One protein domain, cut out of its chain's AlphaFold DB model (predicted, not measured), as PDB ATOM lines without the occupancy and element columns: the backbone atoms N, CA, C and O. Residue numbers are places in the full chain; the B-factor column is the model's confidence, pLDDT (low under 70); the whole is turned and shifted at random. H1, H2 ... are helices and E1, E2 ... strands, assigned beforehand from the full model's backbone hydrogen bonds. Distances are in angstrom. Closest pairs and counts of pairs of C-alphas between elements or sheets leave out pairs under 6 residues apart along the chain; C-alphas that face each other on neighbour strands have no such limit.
ATOM      1  N   ARG A 216     152.471 144.884 170.906       71.62
ATOM      2  CA  ARG A 216     153.681 144.911 171.708       71.62
ATOM      3  C   ARG A 216     153.244 145.136 173.149       71.62
ATOM      4  O   ARG A 216     152.470 146.052 173.425       71.62
ATOM      5  N   ARG A 217     153.713 144.274 174.047       81.25
ATOM      6  CA  ARG A 217     153.434 144.418 175.474       81.25
ATOM      7  C   ARG A 217     154.012 145.757 175.947       81.25
ATOM      8  O   ARG A 217     155.151 146.059 175.589       81.25
ATOM      9  N   PRO A 218     153.256 146.577 176.695       85.94
ATOM     10  CA  PRO A 218     153.807 147.784 177.296       85.94
ATOM     11  C   PRO A 218     154.969 147.436 178.228       85.94
ATOM     12  O   PRO A 218     154.966 146.383 178.865       85.94
ATOM     13  N   ILE A 219     155.954 148.326 178.307       88.31
ATOM     14  CA  ILE A 219     157.100 148.169 179.203       88.31
ATOM     15  C   ILE A 219     156.618 148.355 180.643       88.31
ATOM     16  O   ILE A 219     155.898 149.306 180.945       88.31
ATOM     17  N   ALA A 220     157.010 147.443 181.526       89.75
ATOM     18  CA  ALA A 220     156.640 147.503 182.930       89.75
ATOM     19  C   ALA A 220     157.269 148.723 183.618       89.75
ATOM     20  O   ALA A 220     158.469 148.979 183.499       89.75
ATOM     21  N   GLY A 221     156.462 149.442 184.390       88.00
ATOM     22  CA  GLY A 221     156.884 150.569 185.207       88.00
ATOM     23  C   GLY A 221     157.105 151.877 184.447       88.00
ATOM     24  O   GLY A 221     157.669 152.805 185.029       88.00
ATOM     25  N   SER A 222     156.699 151.966 183.177       86.06
ATOM     26  CA  SER A 222     156.932 153.145 182.335       86.06
ATOM     27  C   SER A 222     155.782 154.155 182.332       86.06
ATOM     28  O   SER A 222     155.920 155.206 181.706       86.06
ATOM     29  N   GLN A 223     154.634 153.849 182.949       87.25
ATOM     30  CA  GLN A 223     153.452 154.713 182.845       87.25
ATOM     31  C   GLN A 223     153.523 155.942 183.750       87.25
ATOM     32  O   GLN A 223     153.206 157.045 183.305       87.25
ATOM     33  N   ILE A 224     153.931 155.771 185.012       88.44
ATOM     34  CA  ILE A 224     154.093 156.899 185.933       88.44
ATOM     35  C   ILE A 224     155.549 157.360 185.927       88.44
ATOM     36  O   ILE A 224     156.479 156.584 186.153       88.44
ATOM     37  N   MET A 225     155.743 158.663 185.731       86.94
ATOM     38  CA  MET A 225     157.060 159.287 185.781       86.94
ATOM     39  C   MET A 225     157.676 159.203 187.184       86.94
ATOM     40  O   MET A 225     157.016 159.489 188.187       86.94
ATOM     41  N   CYS A 226     158.966 158.867 187.237       86.06
ATOM     42  CA  CYS A 226     159.756 158.934 188.461       86.06
ATOM     43  C   CYS A 226     160.226 160.378 188.703       86.06
ATOM     44  O   CYS A 226     160.917 160.952 187.858       86.06
ATOM     45  N   SER A 227     159.858 160.976 189.837       83.38
ATOM     46  CA  SER A 227     160.382 162.270 190.260       83.38
ATOM     47  C   SER A 227     161.758 162.123 190.914       83.38
ATOM     48  O   SER A 227     161.974 161.224 191.735       83.38
ATOM     49  N   PRO A 228     162.695 163.040 190.608       76.56
ATOM     50  CA  PRO A 228     163.895 163.208 191.414       76.56
ATOM     51  C   PRO A 228     163.497 163.508 192.862       76.56
ATOM     52  O   PRO A 228     162.618 164.340 193.098       76.56
ATOM     53  N   LEU A 229     164.158 162.859 193.825       66.94
ATOM     54  CA  LEU A 229     163.839 162.930 195.261       66.94
ATOM     55  C   LEU A 229     163.711 164.372 195.797       66.94
ATOM     56  O   LEU A 229     162.964 164.633 196.737       66.94
ATOM     57  N   GLU A 230     164.410 165.316 195.171       64.94
ATOM     58  CA  GLU A 230     164.465 166.725 195.560       64.94
ATOM     59  C   GLU A 230     163.211 167.529 195.184       64.94
ATOM     60  O   GLU A 230     162.948 168.574 195.784       64.94
ATOM     61  N   LYS A 231     162.399 167.063 194.226       76.56
ATOM     62  CA  LYS A 231     161.232 167.805 193.737       76.56
ATOM     63  C   LYS A 231     159.976 166.949 193.796       76.56
ATOM     64  O   LYS A 231     159.746 166.090 192.950       76.56
ATOM     65  N   LYS A 232     159.095 167.262 194.750       70.31
ATOM     66  CA  LYS A 232     157.738 166.705 194.776       70.31
ATOM     67  C   LYS A 232     156.968 167.220 193.565       70.31
ATOM     68  O   LYS A 232     156.594 168.391 193.518       70.31
ATOM     69  N   MET A 233     156.759 166.349 192.587       77.88
ATOM     70  CA  MET A 233     155.918 166.627 191.430       77.88
ATOM     71  C   MET A 233     154.561 165.937 191.629       77.88
ATOM     72  O   MET A 233     154.544 164.779 192.060       77.88
ATOM     73  N   PRO A 234     153.428 166.611 191.359       77.44
ATOM     74  CA  PRO A 234     152.130 165.940 191.353       77.44
ATOM     75  C   PRO A 234     152.158 164.766 190.366       77.44
ATOM     76  O   PRO A 234     152.856 164.829 189.355       77.44
ATOM     77  N   GLU A 235     151.430 163.696 190.689       81.62
ATOM     78  CA  GLU A 235     151.268 162.518 189.816       81.62
ATOM     79  C   GLU A 235     152.582 161.790 189.462       81.62
ATOM     80  O   GLU A 235     152.690 161.145 188.423       81.62
ATOM     81  N   SER A 236     153.587 161.866 190.337       86.31
ATOM     82  CA  SER A 236     154.858 161.150 190.185       86.31
ATOM     83  C   SER A 236     155.108 160.200 191.350       86.31
ATOM     84  O   SER A 236     154.660 160.437 192.475       86.31
ATOM     85  N   TRP A 237     155.860 159.136 191.093       90.06
ATOM     86  CA  TRP A 237     156.425 158.301 192.152       90.06
ATOM     87  C   TRP A 237     157.887 158.689 192.373       90.06
ATOM     88  O   TRP A 237     158.519 159.224 191.473       90.06
ATOM     89  N   SER A 238     158.442 158.444 193.554       88.94
ATOM     90  CA  SER A 238     159.859 158.702 193.834       88.94
ATOM     91  C   SER A 238     160.483 157.510 194.537       88.94
ATOM     92  O   SER A 238     159.796 156.701 195.172       88.94
ATOM     93  N   ARG A 239     161.804 157.389 194.418       86.31
ATOM     94  CA  ARG A 239     162.557 156.362 195.129       86.31
ATOM     95  C   ARG A 239     162.687 156.750 196.599       86.31
ATOM     96  O   ARG A 239     163.069 157.870 196.915       86.31
ATOM     97  N   VAL A 240     162.405 155.800 197.485       84.88
ATOM     98  CA  VAL A 240     162.546 155.973 198.935       84.88
ATOM     99  C   VAL A 240     163.715 155.128 199.426       84.88
ATOM    100  O   VAL A 240     163.884 153.984 198.993       84.88
ATOM    101  N   GLU A 241     164.531 155.686 200.318       87.44
ATOM    102  CA  GLU A 241     165.639 154.953 200.925       87.44
ATOM    103  C   GLU A 241     165.130 153.892 201.916       87.44
ATOM    104  O   GLU A 241     164.219 154.168 202.702       87.44
ATOM    105  N   PRO A 242     165.732 152.688 201.955       86.88
ATOM    106  CA  PRO A 242     165.303 151.631 202.874       86.88
ATOM    107  C   PRO A 242     165.346 152.070 204.342       86.88
ATOM    108  O   PRO A 242     164.430 151.771 205.108       86.88
ATOM    109  N   ASN A 243     166.361 152.862 204.708       89.50
ATOM    110  CA  ASN A 243     166.569 153.398 206.055       89.50
ATOM    111  C   ASN A 243     165.426 154.292 206.564       89.50
ATOM    112  O   ASN A 243     165.389 154.606 207.748       89.50
ATOM    113  N   THR A 244     164.498 154.706 205.696       88.94
ATOM    114  CA  THR A 244     163.379 155.577 206.065       88.94
ATOM    115  C   THR A 244     162.359 154.808 206.906       88.94
ATOM    116  O   THR A 244     161.642 155.384 207.728       88.94
ATOM    117  N   PHE A 245     162.308 153.484 206.747       88.75
ATOM    118  CA  PHE A 245     161.336 152.632 207.414       88.75
ATOM    119  C   PHE A 245     161.919 151.987 208.667       88.75
ATOM    120  O   PHE A 245     163.046 151.496 208.679       88.75
ATOM    121  N   LYS A 246     161.113 151.935 209.734       92.62
ATOM    122  CA  LYS A 246     161.443 151.164 210.936       92.62
ATOM    123  C   LYS A 246     160.936 149.732 210.796       92.62
ATOM    124  O   LYS A 246     159.726 149.504 210.722       92.62
ATOM    125  N   VAL A 247     161.849 148.771 210.813       92.06
ATOM    126  CA  VAL A 247     161.586 147.337 210.673       92.06
ATOM    127  C   VAL A 247     161.791 146.605 211.998       92.06
ATOM    128  O   VAL A 247     162.341 147.134 212.966       92.06
ATOM    129  N   ARG A 248     161.277 145.375 212.076       93.00
ATOM    130  CA  ARG A 248     161.504 144.496 213.226       93.00
ATOM    131  C   ARG A 248     162.899 143.890 213.096       93.00
ATOM    132  O   ARG A 248     163.114 143.028 212.249       93.00
ATOM    133  N   GLY A 249     163.818 144.381 213.918       89.25
ATOM    134  CA  GLY A 249     165.186 143.887 214.005       89.25
ATOM    135  C   GLY A 249     165.302 142.525 214.681       89.25
ATOM    136  O   GLY A 249     164.322 141.971 215.187       89.25
ATOM    137  N   ARG A 250     166.535 142.015 214.771       90.88
ATOM    138  CA  ARG A 250     166.835 140.720 215.417       90.88
ATOM    139  C   ARG A 250     166.370 140.655 216.879       90.88
ATOM    140  O   ARG A 250     165.991 139.587 217.347       90.88
ATOM    141  N   ASN A 251     166.348 141.790 217.580       93.19
ATOM    142  CA  ASN A 251     165.996 141.865 219.002       93.19
ATOM    143  C   ASN A 251     164.520 142.211 219.278       93.19
ATOM    144  O   ASN A 251     164.118 142.212 220.444       93.19
ATOM    145  N   TYR A 252     163.698 142.419 218.235       95.19
ATOM    146  CA  TYR A 252     162.308 142.888 218.367       95.19
ATOM    147  C   TYR A 252     161.451 142.019 219.294       95.19
ATOM    148  O   TYR A 252     160.555 142.508 219.980       95.19
ATOM    149  N   THR A 253     161.694 140.708 219.317       96.00
ATOM    150  CA  THR A 253     160.934 139.770 220.153       96.00
ATOM    151  C   THR A 253     161.064 140.086 221.642       96.00
ATOM    152  O   THR A 253     160.067 139.946 222.357       96.00
ATOM    153  N   ARG A 254     162.238 140.563 222.076       96.69
ATOM    154  CA  ARG A 254     162.572 140.888 223.469       96.69
ATOM    155  C   ARG A 254     162.235 142.325 223.844       96.69
ATOM    156  O   ARG A 254     161.650 142.551 224.895       96.69
ATOM    157  N   ASP A 255     162.614 143.289 223.011       95.62
ATOM    158  CA  ASP A 255     162.494 144.714 223.343       95.62
ATOM    159  C   ASP A 255     161.198 145.369 222.831       95.62
ATOM    160  O   ASP A 255     160.853 146.464 223.277       95.62
ATOM    161  N   LYS A 256     160.482 144.709 221.905       95.69
ATOM    162  CA  LYS A 256     159.323 145.231 221.157       95.69
ATOM    163  C   LYS A 256     159.603 146.552 220.427       95.69
ATOM    164  O   LYS A 256     158.667 147.279 220.077       95.69
ATOM    165  N   LYS A 257     160.869 146.867 220.140       95.31
ATOM    166  CA  LYS A 257     161.291 148.126 219.510       95.31
ATOM    167  C   LYS A 257     161.670 147.911 218.052       95.31
ATOM    168  O   LYS A 257     162.472 147.050 217.713       95.31
ATOM    169  N   LYS A 258     161.081 148.716 217.167       95.69
ATOM    170  CA  LYS A 258     161.471 148.750 215.752       95.69
ATOM    171  C   LYS A 258     162.691 149.651 215.579       95.69
ATOM    172  O   LYS A 258     162.728 150.746 216.143       95.69
ATOM    173  N   GLU A 259     163.631 149.217 214.757       92.81
ATOM    174  CA  GLU A 259     164.840 149.960 214.393       92.81
ATOM    175  C   GLU A 259     164.794 150.339 212.914       92.81
ATOM    176  O   GLU A 259     164.034 149.747 212.150       92.81
ATOM    177  N   PHE A 260     165.547 151.357 212.503       92.06
ATOM    178  CA  PHE A 260     165.616 151.723 211.087       92.06
ATOM    179  C   PHE A 260     166.183 150.569 210.262       92.06
ATOM    180  O   PHE A 260     167.086 149.864 210.714       92.06
ATOM    181  N   ALA A 261     165.633 150.360 209.066       89.69
ATOM    182  CA  ALA A 261     166.130 149.312 208.194       89.69
ATOM    183  C   ALA A 261     167.592 149.595 207.805       89.69
ATOM    184  O   ALA A 261     167.961 150.756 207.600       89.69
ATOM    185  N   PRO A 262     168.428 148.554 207.667       87.06
ATOM    186  CA  PRO A 262     169.744 148.701 207.062       87.06
ATOM    187  C   PRO A 262     169.631 149.314 205.658       87.06
ATOM    188  O   PRO A 262     168.594 149.199 205.007       87.06
ATOM    189  N   HIS A 263     170.721 149.872 205.130       85.19
ATOM    190  CA  HIS A 263     170.791 150.406 203.758       85.19
ATOM    191  C   HIS A 263     170.675 149.334 202.645       85.19
ATOM    192  O   HIS A 263     171.086 149.568 201.514       85.19
ATOM    193  N   SER A 264     170.115 148.158 202.943       83.00
ATOM    194  CA  SER A 264     169.868 147.076 201.991       83.00
ATOM    195  C   SER A 264     168.371 146.792 201.905       83.00
ATOM    196  O   SER A 264     167.681 146.698 202.919       83.00
ATOM    197  N   ALA A 265     167.863 146.662 200.681       84.75
ATOM    198  CA  ALA A 265     166.498 146.239 200.410       84.75
ATOM    199  C   ALA A 265     166.521 144.964 199.574       84.75
ATOM    200  O   ALA A 265     167.370 144.808 198.702       84.75
ATOM    201  N   ALA A 266     165.562 144.074 199.830       86.56
ATOM    202  CA  ALA A 266     165.389 142.861 199.037       86.56
ATOM    203  C   ALA A 266     164.983 143.169 197.587       86.56
ATOM    204  O   ALA A 266     165.335 142.421 196.684       86.56
ATOM    205  N   TYR A 267     164.265 144.279 197.373       88.75
ATOM    206  CA  TYR A 267     163.864 144.759 196.057       88.75
ATOM    207  C   TYR A 267     164.032 146.276 195.955       88.75
ATOM    208  O   TYR A 267     163.840 147.018 196.919       88.75
ATOM    209  N   VAL A 268     164.354 146.725 194.753       88.44
ATOM    210  CA  VAL A 268     164.538 148.104 194.333       88.44
ATOM    211  C   VAL A 268     163.313 148.516 193.517       88.44
ATOM    212  O   VAL A 268     163.035 147.894 192.490       88.44
ATOM    213  N   PRO A 269     162.583 149.563 193.934       89.69
ATOM    214  CA  PRO A 269     161.493 150.118 193.142       89.69
ATOM    215  C   PRO A 269     161.985 150.506 191.744       89.69
ATOM    216  O   PRO A 269     162.916 151.303 191.613       89.69
ATOM    217  N   PHE A 270     161.366 149.921 190.722       88.62
ATOM    218  CA  PHE A 270     161.716 150.108 189.316       88.62
ATOM    219  C   PHE A 270     160.698 150.984 188.584       88.62
ATOM    220  O   PHE A 270     161.088 151.830 187.788       88.62
ATOM    221  N   GLY A 271     159.408 150.828 188.886       91.00
ATOM    222  CA  GLY A 271     158.369 151.649 188.277       91.00
ATOM    223  C   GLY A 271     156.968 151.356 188.784       91.00
ATOM    224  O   GLY A 271     156.754 150.439 189.585       91.00
ATOM    225  N   VAL A 272     156.022 152.175 188.325       92.06
ATOM    226  CA  VAL A 272     154.612 152.100 188.708       92.06
ATOM    227  C   VAL A 272     153.737 152.180 187.464       92.06
ATOM    228  O   VAL A 272     153.923 153.075 186.639       92.06
ATOM    229  N   ASP A 273     152.769 151.273 187.375       91.44
ATOM    230  CA  ASP A 273     151.787 151.209 186.295       91.44
ATOM    231  C   ASP A 273     150.356 151.257 186.834       91.44
ATOM    232  O   ASP A 273     150.083 150.752 187.927       91.44
ATOM    233  N   VAL A 274     149.433 151.838 186.061       90.88
ATOM    234  CA  VAL A 274     148.011 151.949 186.414       90.88
ATOM    235  C   VAL A 274     147.152 151.418 185.274       90.88
ATOM    236  O   VAL A 274     147.179 151.932 184.161       90.88
ATOM    237  N   PHE A 275     146.334 150.413 185.555       88.94
ATOM    238  CA  PHE A 275     145.480 149.784 184.552       88.94
ATOM    239  C   PHE A 275     144.019 149.910 184.945       88.94
ATOM    240  O   PHE A 275     143.656 149.636 186.088       88.94
ATOM    241  N   LEU A 276     143.169 150.250 183.980       88.56
ATOM    242  CA  LEU A 276     141.737 149.998 184.094       88.56
ATOM    243  C   LEU A 276     141.482 148.563 183.644       88.56
ATOM    244  O   LEU A 276     141.983 148.157 182.595       88.56
ATOM    245  N   SER A 277     140.711 147.796 184.412       84.94
ATOM    246  CA  SER A 277     140.485 146.391 184.077       84.94
ATOM    247  C   SER A 277     139.016 145.978 184.183       84.94
ATOM    248  O   SER A 277     138.419 146.140 185.251       84.94
ATOM    249  N   PRO A 278     138.426 145.397 183.119       85.25
ATOM    250  CA  PRO A 278     137.043 144.921 183.114       85.25
ATOM    251  C   PRO A 278     136.854 143.618 183.898       85.25
ATOM    252  O   PRO A 278     135.728 143.271 184.223       85.25
ATOM    253  N   CYS A 279     137.935 142.906 184.224       84.56
ATOM    254  CA  CYS A 279     137.923 141.727 185.088       84.56
ATOM    255  C   CYS A 279     139.150 141.741 186.019       84.56
ATOM    256  O   CYS A 279     140.021 142.604 185.897       84.56
ATOM    257  N   LYS A 280     139.256 140.813 186.971       86.62
ATOM    258  CA  LYS A 280     140.453 140.701 187.817       86.62
ATOM    259  C   LYS A 280     141.621 140.098 187.019       86.62
ATOM    260  O   LYS A 280     141.435 139.090 186.349       86.62
ATOM    261  N   ILE A 281     142.819 140.682 187.108       87.19
ATOM    262  CA  ILE A 281     144.017 140.150 186.444       87.19
ATOM    263  C   ILE A 281     144.922 139.558 187.517       87.19
ATOM    264  O   ILE A 281     145.547 140.285 188.283       87.19
ATOM    265  N   ASP A 282     145.021 138.233 187.568       85.88
ATOM    266  CA  ASP A 282     145.844 137.576 188.590       85.88
ATOM    267  C   ASP A 282     147.351 137.633 188.267       85.88
ATOM    268  O   ASP A 282     148.189 137.617 189.169       85.88
ATOM    269  N   HIS A 283     147.723 137.737 186.984       89.19
ATOM    270  CA  HIS A 283     149.120 137.699 186.535       89.19
ATOM    271  C   HIS A 283     149.458 138.801 185.524       89.19
ATOM    272  O   HIS A 283     149.717 138.529 184.349       89.19
ATOM    273  N   VAL A 284     149.515 140.050 185.996       87.88
ATOM    274  CA  VAL A 284     149.808 141.233 185.161       87.88
ATOM    275  C   VAL A 284     151.124 141.124 184.376       87.88
ATOM    276  O   VAL A 284     151.195 141.562 183.232       87.88
ATOM    277  N   ALA A 285     152.131 140.432 184.921       86.81
ATOM    278  CA  ALA A 285     153.425 140.196 184.271       86.81
ATOM    279  C   ALA A 285     153.326 139.483 182.905       86.81
ATOM    280  O   ALA A 285     154.248 139.564 182.100       86.81
ATOM    281  N   ARG A 286     152.210 138.798 182.607       87.44
ATOM    282  CA  ARG A 286     151.970 138.185 181.288       87.44
ATOM    283  C   ARG A 286     151.663 139.212 180.201       87.44
ATOM    284  O   ARG A 286     151.804 138.897 179.023       87.44
ATOM    285  N   PHE A 287     151.236 140.407 180.591       85.81
ATOM    286  CA  PHE A 287     150.768 141.453 179.689       85.81
ATOM    287  C   PHE A 287     151.764 142.605 179.540       85.81
ATOM    288  O   PHE A 287     151.592 143.417 178.640       85.81
ATOM    289  N   VAL A 288     152.813 142.652 180.364       87.75
ATOM    290  CA  VAL A 288     153.873 143.670 180.313       87.75
ATOM    291  C   VAL A 288     155.219 143.059 179.914       87.75
ATOM    292  O   VAL A 288     155.464 141.866 180.103       87.75
ATOM    293  N   GLU A 289     156.086 143.871 179.323       89.69
ATOM    294  CA  GLU A 289     157.479 143.542 179.024       89.69
ATOM    295  C   GLU A 289     158.342 143.909 180.243       89.69
ATOM    296  O   GLU A 289     158.385 145.070 180.652       89.69
ATOM    297  N   LEU A 290     158.992 142.916 180.855       85.12
ATOM    298  CA  LEU A 290     159.927 143.125 181.965       85.12
ATOM    299  C   LEU A 290     161.343 143.401 181.430       85.12
ATOM    300  O   LEU A 290     161.671 142.925 180.340       85.12
ATOM    301  N   PRO A 291     162.198 144.119 182.185       80.50
ATOM    302  CA  PRO A 291     163.599 144.312 181.823       80.50
ATOM    303  C   PRO A 291     164.304 142.985 181.530       80.50
ATOM    304  O   PRO A 291     164.066 141.986 182.214       80.50
ATOM    305  N   ALA A 292     165.175 142.983 180.521       76.56
ATOM    306  CA  ALA A 292     165.971 141.812 180.187       76.56
ATOM    307  C   ALA A 292     166.842 141.411 181.387       76.56
ATOM    308  O   ALA A 292     167.495 142.251 182.004       76.56
ATOM    309  N   ILE A 293     166.814 140.124 181.723       73.62
ATOM    310  CA  ILE A 293     167.646 139.531 182.768       73.62
ATOM    311  C   ILE A 293     168.883 138.968 182.078       73.62
ATOM    312  O   ILE A 293     168.754 138.210 181.112       73.62
ATOM    313  N   ASP A 294     170.069 139.328 182.562       69.00
ATOM    314  CA  ASP A 294     171.310 138.779 182.032       69.00
ATOM    315  C   ASP A 294     171.341 137.257 182.228       69.00
ATOM    316  O   ASP A 294     170.946 136.713 183.261       69.00
ATOM    317  N   PRO A 301     166.871 142.454 191.570       87.06
ATOM    318  CA  PRO A 301     165.984 142.731 192.691       87.06
ATOM    319  C   PRO A 301     165.068 143.907 192.333       87.06
ATOM    320  O   PRO A 301     165.191 144.976 192.911       87.06
ATOM    321  N   ILE A 302     164.181 143.762 191.348       88.12
ATOM    322  CA  ILE A 302     163.281 144.824 190.878       88.12
ATOM    323  C   ILE A 302     161.883 144.676 191.475       88.12
ATOM    324  O   ILE A 302     161.364 143.573 191.631       88.12
ATOM    325  N   LEU A 303     161.252 145.810 191.777       90.44
ATOM    326  CA  LEU A 303     159.861 145.899 192.211       90.44
ATOM    327  C   LEU A 303     159.089 146.823 191.269       90.44
ATOM    328  O   LEU A 303     159.361 148.021 191.215       90.44
ATOM    329  N   VAL A 304     158.097 146.275 190.568       91.44
ATOM    330  CA  VAL A 304     157.130 147.054 189.783       91.44
ATOM    331  C   VAL A 304     155.788 147.044 190.504       91.44
ATOM    332  O   VAL A 304     155.223 145.978 190.762       91.44
ATOM    333  N   VAL A 305     155.271 148.224 190.835       92.00
ATOM    334  CA  VAL A 305     153.963 148.366 191.486       92.00
ATOM    335  C   VAL A 305     152.896 148.511 190.410       92.00
ATOM    336  O   VAL A 305     152.938 149.434 189.609       92.00
ATOM    337  N   ASN A 306     151.926 147.603 190.399       92.06
ATOM    338  CA  ASN A 306     150.825 147.627 189.441       92.06
ATOM    339  C   ASN A 306     149.533 147.976 190.189       92.06
ATOM    340  O   ASN A 306     149.133 147.255 191.105       92.06
ATOM    341  N   LEU A 307     148.892 149.078 189.814       91.69
ATOM    342  CA  LEU A 307     147.617 149.528 190.360       91.69
ATOM    343  C   LEU A 307     146.504 149.148 189.387       91.69
ATOM    344  O   LEU A 307     146.374 149.729 188.314       91.69
ATOM    345  N   GLN A 308     145.697 148.163 189.762       90.69
ATOM    346  CA  GLN A 308     144.545 147.748 188.974       90.69
ATOM    347  C   GLN A 308     143.280 148.438 189.493       90.69
ATOM    348  O   GLN A 308     142.827 148.171 190.605       90.69
ATOM    349  N   ILE A 309     142.698 149.300 188.668       91.06
ATOM    350  CA  ILE A 309     141.424 149.969 188.920       91.06
ATOM    351  C   ILE A 309     140.315 149.111 188.288       91.06
ATOM    352  O   ILE A 309     140.274 148.964 187.060       91.06
ATOM    353  N   PRO A 310     139.429 148.503 189.092       90.12
ATOM    354  CA  PRO A 310     138.368 147.654 188.570       90.12
ATOM    355  C   PRO A 310     137.296 148.489 187.861       90.12
ATOM    356  O   PRO A 310     136.797 149.472 188.405       90.12
ATOM    357  N   LEU A 311     136.918 148.064 186.655       88.56
ATOM    358  CA  LEU A 311     135.732 148.542 185.932       88.56
ATOM    359  C   LEU A 311     134.531 147.598 186.102       88.56
ATOM    360  O   LEU A 311     133.427 147.923 185.671       88.56
ATOM    361  N   TYR A 312     134.736 146.423 186.703       83.62
ATOM    362  CA  TYR A 312     133.653 145.500 187.022       83.62
ATOM    363  C   TYR A 312     132.882 145.960 188.266       83.62
ATOM    364  O   TYR A 312     133.473 146.552 189.175       83.62
ATOM    365  N   PRO A 313     131.567 145.681 188.338       82.19
ATOM    366  CA  PRO A 313     130.780 145.966 189.530       82.19
ATOM    367  C   PRO A 313     131.371 145.240 190.741       82.19
ATOM    368  O   PRO A 313     131.845 144.108 190.629       82.19
ATOM    369  N   ALA A 314     131.336 145.884 191.909       80.44
ATOM    370  CA  ALA A 314     131.782 145.254 193.142       80.44
ATOM    371  C   ALA A 314     130.971 143.970 193.370       80.44
ATOM    372  O   ALA A 314     129.748 144.018 193.480       80.44
ATOM    373  N   ALA A 315     131.651 142.825 193.457       68.81
ATOM    374  CA  ALA A 315     131.046 141.540 193.803       68.81
ATOM    375  C   ALA A 315     130.746 141.474 195.312       68.81
ATOM    376  O   ALA A 315     131.162 140.560 196.019       68.81
ATOM    377  N   LEU A 316     130.070 142.496 195.829       61.81
ATOM    378  CA  LEU A 316     129.487 142.484 197.155       61.81
ATOM    379  C   LEU A 316     128.144 141.759 196.990       61.81
ATOM    380  O   LEU A 316     127.202 142.339 196.466       61.81
ATOM    381  N   PHE A 317     128.093 140.484 197.391       59.38
ATOM    382  CA  PHE A 317     126.875 139.655 197.510       59.38
ATOM    383  C   PHE A 317     126.303 139.016 196.224       59.38
ATOM    384  O   PHE A 317     125.119 139.135 195.946       59.38
ATOM    385  N   GLN A 318     127.096 138.257 195.457       60.34
ATOM    386  CA  GLN A 318     126.552 137.390 194.383       60.34
ATOM    387  C   GLN A 318     126.117 135.984 194.855       60.34
ATOM    388  O   GLN A 318     125.792 135.141 194.026       60.34
ATOM    389  N   ASN A 319     126.092 135.730 196.170       54.97
ATOM    390  CA  ASN A 319     125.738 134.434 196.763       54.97
ATOM    391  C   ASN A 319     124.596 134.561 197.795       54.97
ATOM    392  O   ASN A 319     124.748 134.087 198.922       54.97
ATOM    393  N   GLU A 320     123.490 135.213 197.432       39.38
ATOM    394  CA  GLU A 320     122.203 135.070 198.140       39.38
ATOM    395  C   GLU A 320     121.138 134.518 197.187       39.38
ATOM    396  O   GLU A 320     121.053 135.027 196.043       39.38
TER     397      GLU A 320
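AT A GLANCE: This is residues 216 to 294 and 301 to 320 of the 320 residues of a protein of Handroanthus impetiginosus (UniProt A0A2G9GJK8). Little regular structure is present: long loops accompany a ribbon of two long strands, E3 and E4, with a small head of E1, H1 and E2 beyond one end and residues 314 to 320 sticking out beyond the other. The printed part has 99 residues, of which only 29 are in named elements, in the order E1, H1, E2, E3, E4; the class is mostly strand, with strands holding 25 of those 29 residues. E1 and E2 are antiparallel, E3 and E4 parallel. The whole is loose, radius of gyration of the C-alphas 18.3 A, spanning 47 by 43 by 34 A.

HOW THE PARTS SIT: E1, residues 246 to 248, and E2, residues 258 to 260, are antiparallel neighbours; N 247 and O 259 are within hydrogen-bond range, 2.7 A. H1, residues 252 to 255, is too short for an O i to N i+4 pair; 0 of 1 O i to N i+3 pair is within range. E3, residues 268 to 277, and E4, residues 302 to 310, are parallel at 18 degrees, with N 270 and O 303 at 2.8 A. E2 and E3 are apart.

IN THESE COORDINATES: E1 begins at C-alpha 246 (161.443, 151.164, 210.936). E3 measures 26.2 A; E4, 25.2 A, ends at C-alpha 310 (138.368, 147.654, 188.570).

THE WHOLE: The cut omits residues 295 to 300; C-alphas 294 and 301 are 12.6 A apart. No link printed whole is long. Residues 229 to 230, 294 and 315 to 320 have pLDDT under 70.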